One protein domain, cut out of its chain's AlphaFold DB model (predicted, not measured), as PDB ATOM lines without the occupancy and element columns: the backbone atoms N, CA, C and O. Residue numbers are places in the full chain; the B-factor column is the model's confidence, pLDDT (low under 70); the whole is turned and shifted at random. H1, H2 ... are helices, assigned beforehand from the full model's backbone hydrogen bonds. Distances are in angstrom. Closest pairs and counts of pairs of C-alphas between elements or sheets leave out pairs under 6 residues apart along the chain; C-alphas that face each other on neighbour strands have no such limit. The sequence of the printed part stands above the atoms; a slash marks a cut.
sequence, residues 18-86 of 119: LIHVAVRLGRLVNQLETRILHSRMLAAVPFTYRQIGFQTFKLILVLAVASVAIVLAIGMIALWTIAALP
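What this domain is: This is residues 18 to 86 of the 119 residues of the protein "Hypothetical protein" of Pseudomonas sp. FG-3G (UniProt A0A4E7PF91). Two helices of unequal length meet near their ends as a narrow, open V, joined at the corner by a looped link, residues 38 to 46. The shorter arm is H1, and the long arm H2 makes the longest axis. The printed part has 69 residues with two named helices, H1 then H2, and no named strand, and the class is all helix. It is extended, with a radius of gyration of the C-alphas of 19.0 A, and spans 64 by 26 by 15 A, only just a rod.

How they stand to each other: H1, residues 18 to 37, and H2, residues 47 to 83, form a helical hairpin. They only just touch, with 3 pairs of C-alphas within 8 A; the closest C-alphas, of Leu 37 and Arg 50, are 6.9 A apart. H1 touches with residue 37 alone, H2 with residues 47 to 51 alone. They run opposite ways at a shallow tilt of 31 degrees. Residues 18 to 32 and 55 to 86 stand free. In H1 and H2 every O i to N i+4 pair is within hydrogen-bond range.

Where its parts are: H1 begins at C-alpha 18 (1.916, -15.908, 26.372) and is 28.3 A long from first to last C-alpha. H2 is 53.5 A long and ends at C-alpha 83 (1.115, 13.301, 34.245).

The domain as a whole: The two C-alphas farthest apart, of Ala 44 and Pro 86, are 65.0 A apart. The printed part has no cut, and the link of 9 residues is short. Residues 40 to 45 and 86 have pLDDT under 70.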
ATOM      1  N   LEU A  18       2.535 -16.751  27.400       72.81
ATOM      2  CA  LEU A  18       1.916 -15.908  26.372       72.81
ATOM      3  C   LEU A  18       2.214 -16.412  24.956       72.81
ATOM      4  O   LEU A  18       1.295 -16.545  24.150       72.81
ATOM      5  N   ILE A  19       3.470 -16.770  24.671       76.69
ATOM      6  CA  ILE A  19       3.856 -17.333  23.369       76.69
ATOM      7  C   ILE A  19       3.114 -18.649  23.116       76.69
ATOM      8  O   ILE A  19       2.582 -18.870  22.030       76.69
ATOM      9  N   HIS A  20       3.020 -19.522  24.123       75.94
ATOM     10  CA  HIS A  20       2.345 -20.813  23.979       75.94
ATOM     11  C   HIS A  20       0.839 -20.665  23.737       75.94
ATOM     12  O   HIS A  20       0.262 -21.388  22.920       75.94
ATOM     13  N   VAL A  21       0.202 -19.714  24.423       80.38
ATOM     14  CA  VAL A  21      -1.214 -19.376  24.230       80.38
ATOM     15  C   VAL A  21      -1.437 -18.776  22.843       80.38
ATOM     16  O   VAL A  21      -2.347 -19.218  22.145       80.38
ATOM     17  N   ALA A  22      -0.569 -17.867  22.393       77.88
ATOM     18  CA  ALA A  22      -0.631 -17.290  21.052       77.88
ATOM     19  C   ALA A  22      -0.484 -18.361  19.956       77.88
ATOM     20  O   ALA A  22      -1.266 -18.391  19.006       77.88
ATOM     21  N   VAL A  23       0.452 -19.303  20.118       80.25
ATOM     22  CA  VAL A  23       0.632 -20.427  19.183       80.25
ATOM     23  C   VAL A  23      -0.594 -21.347  19.173       80.25
ATOM     24  O   VAL A  23      -1.024 -21.781  18.102       80.25
ATOM     25  N   ARG A  24      -1.190 -21.643  20.336       79.88
ATOM     26  CA  ARG A  24      -2.419 -22.456  20.420       79.88
ATOM     27  C   ARG A  24      -3.613 -21.766  19.764       79.88
ATOM     28  O   ARG A  24      -4.310 -22.408  18.982       79.88
ATOM     29  N   LEU A  25      -3.813 -20.475  20.028       80.69
ATOM     30  CA  LEU A  25      -4.854 -19.670  19.386       80.69
ATOM     31  C   LEU A  25      -4.663 -19.622  17.870       80.69
ATOM     32  O   LEU A  25      -5.611 -19.880  17.137       80.69
ATOM     33  N   GLY A  26      -3.435 -19.402  17.397       78.88
ATOM     34  CA  GLY A  26      -3.124 -19.407  15.967       78.88
ATOM     35  C   GLY A  26      -3.486 -20.730  15.285       78.88
ATOM     36  O   GLY A  26      -4.074 -20.728  14.205       78.88
ATOM     37  N   ARG A  27      -3.210 -21.870  15.935       81.19
ATOM     38  CA  ARG A  27      -3.582 -23.196  15.408       81.19
ATOM     39  C   ARG A  27      -5.095 -23.411  15.368       81.19
ATOM     40  O   ARG A  27      -5.591 -23.931  14.372       81.19
ATOM     41  N   LEU A  28      -5.820 -23.006  16.412       83.75
ATOM     42  CA  LEU A  28      -7.280 -23.130  16.466       83.75
ATOM     43  C   LEU A  28      -7.965 -22.255  15.415       83.75
ATOM     44  O   LEU A  28      -8.874 -22.722  14.732       83.75
ATOM     45  N   VAL A  29      -7.491 -21.020  15.238       80.38
ATOM     46  CA  VAL A  29      -7.979 -20.127  14.182       80.38
ATOM     47  C   VAL A  29      -7.748 -20.769  12.819       80.38
ATOM     48  O   VAL A  29      -8.691 -20.890  12.054       80.38
ATOM     49  N   ASN A  30      -6.555 -21.300  12.544       79.50
ATOM     50  CA  ASN A  30      -6.265 -21.940  11.258       79.50
ATOM     51  C   ASN A  30      -7.134 -23.195  10.993       79.50
ATOM     52  O   ASN A  30      -7.560 -23.463   9.868       79.50
ATOM     53  N   GLN A  31      -7.467 -23.960  12.038       79.75
ATOM     54  CA  GLN A  31      -8.410 -25.082  11.936       79.75
ATOM     55  C   GLN A  31      -9.850 -24.620  11.669       79.75
ATOM     56  O   GLN A  31     -10.573 -25.255  10.904       79.75
ATOM     57  N   LEU A  32     -10.275 -23.505  12.264       78.19
ATOM     58  CA  LEU A  32     -11.578 -22.905  11.979       78.19
ATOM     59  C   LEU A  32     -11.632 -22.339  10.559       78.19
ATOM     60  O   LEU A  32     -12.607 -22.589   9.856       78.19
ATOM     61  N   GLU A  33     -10.578 -21.654  10.110       76.75
ATOM     62  CA  GLU A  33     -10.449 -21.131   8.745       76.75
ATOM     63  C   GLU A  33     -10.627 -22.257   7.722       76.75
ATOM     64  O   GLU A  33     -11.508 -22.198   6.863       76.75
ATOM     65  N   THR A  34      -9.867 -23.345   7.867       75.75
ATOM     66  CA  THR A  34      -9.961 -24.503   6.964       75.75
ATOM     67  C   THR A  34     -11.342 -25.163   6.994       75.75
ATOM     68  O   THR A  34     -11.860 -25.531   5.934       75.75
ATOM     69  N   ARG A  35     -11.983 -25.250   8.170       76.62
ATOM     70  CA  ARG A  35     -13.335 -25.808   8.334       76.62
ATOM     71  C   ARG A  35     -14.429 -24.923   7.726       76.62
ATOM     72  O   ARG A  35     -15.379 -25.457   7.163       76.62
ATOM     73  N   ILE A  36     -14.296 -23.598   7.805       72.12
ATOM     74  CA  ILE A  36     -15.227 -22.633   7.198       72.12
ATOM     75  C   ILE A  36     -15.083 -22.646   5.672       72.12
ATOM     76  O   ILE A  36     -16.094 -22.718   4.969       72.12
ATOM     77  N   LEU A  37     -13.848 -22.665   5.152       71.69
ATOM     78  CA  LEU A  37     -13.589 -22.711   3.709       71.69
ATOM     79  C   LEU A  37     -14.144 -23.982   3.037       71.69
ATOM     80  O   LEU A  37     -14.635 -23.900   1.908       71.69
ATOM     81  N   HIS A  38     -14.111 -25.122   3.737       70.50
ATOM     82  CA  HIS A  38     -14.648 -26.410   3.268       70.50
ATOM     83  C   HIS A  38     -16.100 -26.677   3.700       70.50
ATOM     84  O   HIS A  38     -16.633 -27.760   3.449       70.50
ATOM     85  N   SER A  39     -16.755 -25.728   4.372       71.06
ATOM     86  CA  SER A  39     -18.134 -25.912   4.826       71.06
ATOM     87  C   SER A  39     -19.102 -25.977   3.640       71.06
ATOM     88  O   SER A  39     -18.956 -25.245   2.670       71.06
ATOM     89  N   ARG A  40     -20.136 -26.825   3.731       64.56
ATOM     90  CA  ARG A  40     -21.190 -26.939   2.701       64.56
ATOM     91  C   ARG A  40     -22.046 -25.670   2.546       64.56
ATOM     92  O   ARG A  40     -22.751 -25.553   1.553       64.56
ATOM     93  N   MET A  41     -22.008 -24.739   3.506       61.53
ATOM     94  CA  MET A  41     -22.793 -23.494   3.454       61.53
ATOM     95  C   MET A  41     -22.287 -22.534   2.387       61.53
ATOM     96  O   MET A  41     -23.069 -21.961   1.635       61.53
ATOM     97  N   LEU A  42     -20.973 -22.419   2.258       58.16
ATOM     98  CA  LEU A  42     -20.393 -21.921   1.037       58.16
ATOM     99  C   LEU A  42     -20.213 -23.179   0.188       58.16
ATOM    100  O   LEU A  42     -19.202 -23.827   0.298       58.16
ATOM    101  N   ALA A  43     -21.169 -23.649  -0.598       61.72
ATOM    102  CA  ALA A  43     -20.883 -24.654  -1.646       61.72
ATOM    103  C   ALA A  43     -21.031 -24.031  -3.037       61.72
ATOM    104  O   ALA A  43     -20.328 -24.413  -3.965       61.72
ATOM    105  N   ALA A  44     -21.859 -22.990  -3.128       66.88
ATOM    106  CA  ALA A  44     -22.234 -22.311  -4.360       66.88
ATOM    107  C   ALA A  44     -21.131 -21.426  -4.976       66.88
ATOM    108  O   ALA A  44     -21.175 -21.150  -6.168       66.88
ATOM    109  N   VAL A  45     -20.141 -20.974  -4.193       64.19
ATOM    110  CA  VAL A  45     -19.095 -20.036  -4.664       64.19
ATOM    111  C   VAL A  45     -17.780 -20.782  -4.928       64.19
ATOM    112  O   VAL A  45     -17.406 -21.594  -4.093       64.19
ATOM    113  N   PRO A  46     -17.005 -20.536  -5.995       76.62
ATOM    114  CA  PRO A  46     -15.728 -21.228  -6.189       76.62
ATOM    115  C   PRO A  46     -14.754 -20.972  -5.025       76.62
ATOM    116  O   PRO A  46     -14.698 -19.866  -4.483       76.62
ATOM    117  N   PHE A  47     -13.976 -21.988  -4.643       71.44
ATOM    118  CA  PHE A  47     -13.071 -21.953  -3.483       71.44
ATOM    119  C   PHE A  47     -12.097 -20.760  -3.511       71.44
ATOM    120  O   PHE A  47     -11.881 -20.108  -2.489       71.44
ATOM    121  N   THR A  48     -11.592 -20.408  -4.695       74.75
ATOM    122  CA  THR A  48     -10.646 -19.303  -4.912       74.75
ATOM    123  C   THR A  48     -11.202 -17.954  -4.454       74.75
ATOM    124  O   THR A  48     -10.519 -17.206  -3.758       74.75
ATOM    125  N   TYR A  49     -12.468 -17.653  -4.764       77.62
ATOM    126  CA  TYR A  49     -13.099 -16.390  -4.363       77.62
ATOM    127  C   TYR A  49     -13.328 -16.309  -2.853       77.62
ATOM    128  O   TYR A  49     -13.193 -15.241  -2.258       77.62
ATOM    129  N   ARG A  50     -13.616 -17.441  -2.202       76.56
ATOM    130  CA  ARG A  50     -13.774 -17.494  -0.740       76.56
ATOM    131  C   ARG A  50     -12.458 -17.267  -0.024       76.56
ATOM    132  O   ARG A  50     -12.436 -16.584   0.991       76.56
ATOM    133  N   GLN A  51     -11.374 -17.825  -0.556       78.56
ATOM    134  CA  GLN A  51     -10.042 -17.630  -0.004       78.56
ATOM    135  C   GLN A  51      -9.627 -16.157  -0.081       78.56
ATOM    136  O   GLN A  51      -9.161 -15.609   0.916       78.56
ATOM    137  N   ILE A  52      -9.874 -15.498  -1.218       83.38
ATOM    138  CA  ILE A  52      -9.605 -14.062  -1.392       83.38
ATOM    139  C   ILE A  52     -10.480 -13.226  -0.445       83.38
ATOM    140  O   ILE A  52      -9.973 -12.341   0.246       83.38
ATOM    141  N   GLY A  53     -11.779 -13.528  -0.346       81.81
ATOM    142  CA  GLY A  53     -12.695 -12.845   0.577       81.81
ATOM    143  C   GLY A  53     -12.290 -13.004   2.046       81.81
ATOM    144  O   GLY A  53     -12.311 -12.053   2.824       81.81
ATOM    145  N   PHE A  54     -11.840 -14.196   2.429       84.06
ATOM    146  CA  PHE A  54     -11.399 -14.459   3.792       84.06
ATOM    147  C   PHE A  54     -10.073 -13.752   4.119       84.06
ATOM    148  O   PHE A  54      -9.922 -13.160   5.188       84.06
ATOM    149  N   GLN A  55      -9.115 -13.759   3.186       84.50
ATOM    150  CA  GLN A  55      -7.841 -13.053   3.349       84.50
ATOM    151  C   GLN A  55      -8.025 -11.534   3.421       84.50
ATOM    152  O   GLN A  55      -7.412 -10.887   4.269       84.50
ATOM    153  N   THR A  56      -8.889 -10.966   2.577       87.94
ATOM    154  CA  THR A  56      -9.206  -9.529   2.606       87.94
ATOM    155  C   THR A  56      -9.892  -9.136   3.910       87.94
ATOM    156  O   THR A  56      -9.473  -8.167   4.539       87.94
ATOM    157  N   PHE A  57     -10.858  -9.925   4.387       87.62
ATOM    158  CA  PHE A  57     -11.478  -9.705   5.696       87.62
ATOM    159  C   PHE A  57     -10.450  -9.732   6.834       87.62
ATOM    160  O   PHE A  57     -10.426  -8.835   7.677       87.62
ATOM    161  N   LYS A  58      -9.553 -10.726   6.835       88.38
ATOM    162  CA  LYS A  58      -8.478 -10.836   7.826       88.38
ATOM    163  C   LYS A  58      -7.550  -9.622   7.793       88.38
ATOM    164  O   LYS A  58      -7.182  -9.117   8.848       88.38
ATOM    165  N   LEU A  59      -7.208  -9.137   6.602       91.31
ATOM    166  CA  LEU A  59      -6.373  -7.951   6.432       91.31
ATOM    167  C   LEU A  59      -7.055  -6.694   6.987       91.31
ATOM    168  O   LEU A  59      -6.430  -5.957   7.744       91.31
ATOM    169  N   ILE A  60      -8.339  -6.491   6.683       93.19
ATOM    170  CA  ILE A  60      -9.125  -5.365   7.211       93.19
ATOM    171  C   ILE A  60      -9.211  -5.437   8.739       93.19
ATOM    172  O   ILE A  60      -8.997  -4.432   9.414       93.19
ATOM    173  N   LEU A  61      -9.468  -6.625   9.295       91.69
ATOM    174  CA  LEU A  61      -9.546  -6.830  10.740       91.69
ATOM    175  C   LEU A  61      -8.213  -6.511  11.428       91.69
ATOM    176  O   LEU A  61      -8.189  -5.783  12.419       91.69
ATOM    177  N   VAL A  62      -7.100  -7.024  10.898       92.56
ATOM    178  CA  VAL A  62      -5.759  -6.752  11.437       92.56
ATOM    179  C   VAL A  62      -5.438  -5.263  11.356       92.56
ATOM    180  O   VAL A  62      -4.935  -4.703  12.327       92.56
ATOM    181  N   LEU A  63      -5.767  -4.611  10.240       94.12
ATOM    182  CA  LEU A  63      -5.535  -3.182  10.057       94.12
ATOM    183  C   LEU A  63      -6.346  -2.342  11.055       94.12
ATOM    184  O   LEU A  63      -5.803  -1.417  11.656       94.12
ATOM    185  N   ALA A  64      -7.612  -2.694  11.280       93.44
ATOM    186  CA  ALA A  64      -8.468  -2.024  12.255       93.44
ATOM    187  C   ALA A  64      -7.920  -2.164  13.685       93.44
ATOM    188  O   ALA A  64      -7.777  -1.170  14.396       93.44
ATOM    189  N   VAL A  65      -7.545  -3.384  14.087       94.44
ATOM    190  CA  VAL A  65      -6.959  -3.640  15.414       94.44
ATOM    191  C   VAL A  65      -5.640  -2.888  15.586       94.44
ATOM    192  O   VAL A  65      -5.425  -2.260  16.622       94.44
ATOM    193  N   ALA A  66      -4.771  -2.907  14.573       93.44
ATOM    194  CA  ALA A  66      -3.500  -2.190  14.603       93.44
ATOM    195  C   ALA A  66      -3.704  -0.672  14.718       93.44
ATOM    196  O   ALA A  66      -3.034  -0.028  15.522       93.44
ATOM    197  N   SER A  67      -4.656  -0.108  13.971       94.56
ATOM    198  CA  SER A  67      -4.989   1.317  14.033       94.56
ATOM    199  C   SER A  67      -5.418   1.737  15.442       94.56
ATOM    200  O   SER A  67      -4.850   2.676  16.001       94.56
ATOM    201  N   VAL A  68      -6.343   0.997  16.061       95.25
ATOM    202  CA  VAL A  68      -6.792   1.271  17.436       95.25
ATOM    203  C   VAL A  68      -5.640   1.130  18.432       95.25
ATOM    204  O   VAL A  68      -5.467   1.988  19.296       95.25
ATOM    205  N   ALA A  69      -4.818   0.085  18.302       94.19
ATOM    206  CA  ALA A  69      -3.673  -0.133  19.181       94.19
ATOM    207  C   ALA A  69      -2.657   1.020  19.113       94.19
ATOM    208  O   ALA A  69      -2.154   1.446  20.152       94.19
ATOM    209  N   ILE A  70      -2.394   1.557  17.918       94.06
ATOM    210  CA  ILE A  70      -1.509   2.715  17.728       94.06
ATOM    211  C   ILE A  70      -2.091   3.953  18.415       94.06
ATOM    212  O   ILE A  70      -1.376   4.629  19.152       94.06
ATOM    213  N   VAL A  71      -3.383   4.234  18.228       94.31
ATOM    214  CA  VAL A  71      -4.047   5.380  18.873       94.31
ATOM    215  C   VAL A  71      -3.987   5.261  20.395       94.31
ATOM    216  O   VAL A  71      -3.641   6.229  21.068       94.31
ATOM    217  N   LEU A  72      -4.256   4.073  20.943       95.44
ATOM    218  CA  LEU A  72      -4.152   3.820  22.380       95.44
ATOM    219  C   LEU A  72      -2.719   3.984  22.890       95.44
ATOM    220  O   LEU A  72      -2.521   4.582  23.943       95.44
ATOM    221  N   ALA A  73      -1.721   3.497  22.152       93.44
ATOM    222  CA  ALA A  73      -0.320   3.657  22.525       93.44
ATOM    223  C   ALA A  73       0.083   5.138  22.570       93.44
ATOM    224  O   ALA A  73       0.664   5.585  23.558       93.44
ATOM    225  N   ILE A  74      -0.279   5.913  21.543       93.81
ATOM    226  CA  ILE A  74      -0.025   7.359  21.502       93.81
ATOM    227  C   ILE A  74      -0.756   8.062  22.649       93.81
ATOM    228  O   ILE A  74      -0.151   8.870  23.347       93.81
ATOM    229  N   GLY A  75      -2.029   7.731  22.884       92.81
ATOM    230  CA  GLY A  75      -2.820   8.299  23.976       92.81
ATOM    231  C   GLY A  75      -2.223   8.004  25.353       92.81
ATOM    232  O   GLY A  75      -2.133   8.901  26.187       92.81
ATOM    233  N   MET A  76      -1.744   6.778  25.576       95.00
ATOM    234  CA  MET A  76      -1.057   6.391  26.810       95.00
ATOM    235  C   MET A  76       0.251   7.156  27.003       95.00
ATOM    236  O   MET A  76       0.519   7.625  28.107       95.00
ATOM    237  N   ILE A  77       1.046   7.315  25.942       92.94
ATOM    238  CA  ILE A  77       2.279   8.112  25.991       92.94
ATOM    239  C   ILE A  77       1.940   9.570  26.307       92.94
ATOM    240  O   ILE A  77       2.539  10.145  27.209       92.94
ATOM    241  N   ALA A  78       0.949  10.151  25.628       92.19
ATOM    242  CA  ALA A  78       0.516  11.522  25.866       92.19
ATOM    243  C   ALA A  78       0.058  11.723  27.318       92.19
ATOM    244  O   ALA A  78       0.539  12.628  27.999       92.19
ATOM    245  N   LEU A  79      -0.798  10.837  27.832       91.94
ATOM    246  CA  LEU A  79      -1.267  10.899  29.215       91.94
ATOM    247  C   LEU A  79      -0.108  10.783  30.208       91.94
ATOM    248  O   LEU A  79      -0.048  11.545  31.169       91.94
ATOM    249  N   TRP A  80       0.831   9.874  29.954       91.25
ATOM    250  CA  TRP A  80       2.024   9.721  30.779       91.25
ATOM    251  C   TRP A  80       2.894  10.981  30.764       91.25
ATOM    252  O   TRP A  80       3.315  11.435  31.824       91.25
ATOM    253  N   THR A  81       3.105  11.599  29.598       87.75
ATOM    254  CA  THR A  81       3.876  12.850  29.499       87.75
ATOM    255  C   THR A  81       3.206  14.011  30.226       87.75
ATOM    256  O   THR A  81       3.896  14.785  30.882       87.75
ATOM    257  N   ILE A  82       1.874  14.113  30.168       86.19
ATOM    258  CA  ILE A  82       1.121  15.150  30.882       86.19
ATOM    259  C   ILE A  82       1.182  14.907  32.390       86.19
ATOM    260  O   ILE A  82       1.422  15.837  33.148       86.19
ATOM    261  N   ALA A  83       1.013  13.660  32.832       83.62
ATOM    262  CA  ALA A  83       1.115  13.301  34.245       83.62
ATOM    263  C   ALA A  83       2.535  13.489  34.806       83.62
ATOM    264  O   ALA A  83       2.699  13.733  35.997       83.62
ATOM    265  N   ALA A  84       3.557  13.378  33.956       81.38
ATOM    266  CA  ALA A  84       4.948  13.624  34.316       81.38
ATOM    267  C   ALA A  84       5.317  15.116  34.343       81.38
ATOM    268  O   ALA A  84       6.417  15.450  34.787       81.38
ATOM    269  N   LEU A  85       4.439  16.018  33.879       80.12
ATOM    270  CA  LEU A  85       4.679  17.447  34.043       80.12
ATOM    271  C   LEU A  85       4.681  17.763  35.542       80.12
ATOM    272  O   LEU A  85       3.706  17.450  36.232       80.12
ATOM    273  N   PRO A  86       5.745  18.396  36.065       69.12
ATOM    274  CA  PRO A  86       5.714  18.885  37.428       69.12
ATOM    275  C   PRO A  86       4.551  19.866  37.529       69.12
ATOM    276  O   PRO A  86       4.444  20.798  36.726       69.12
TER     277      PRO A  86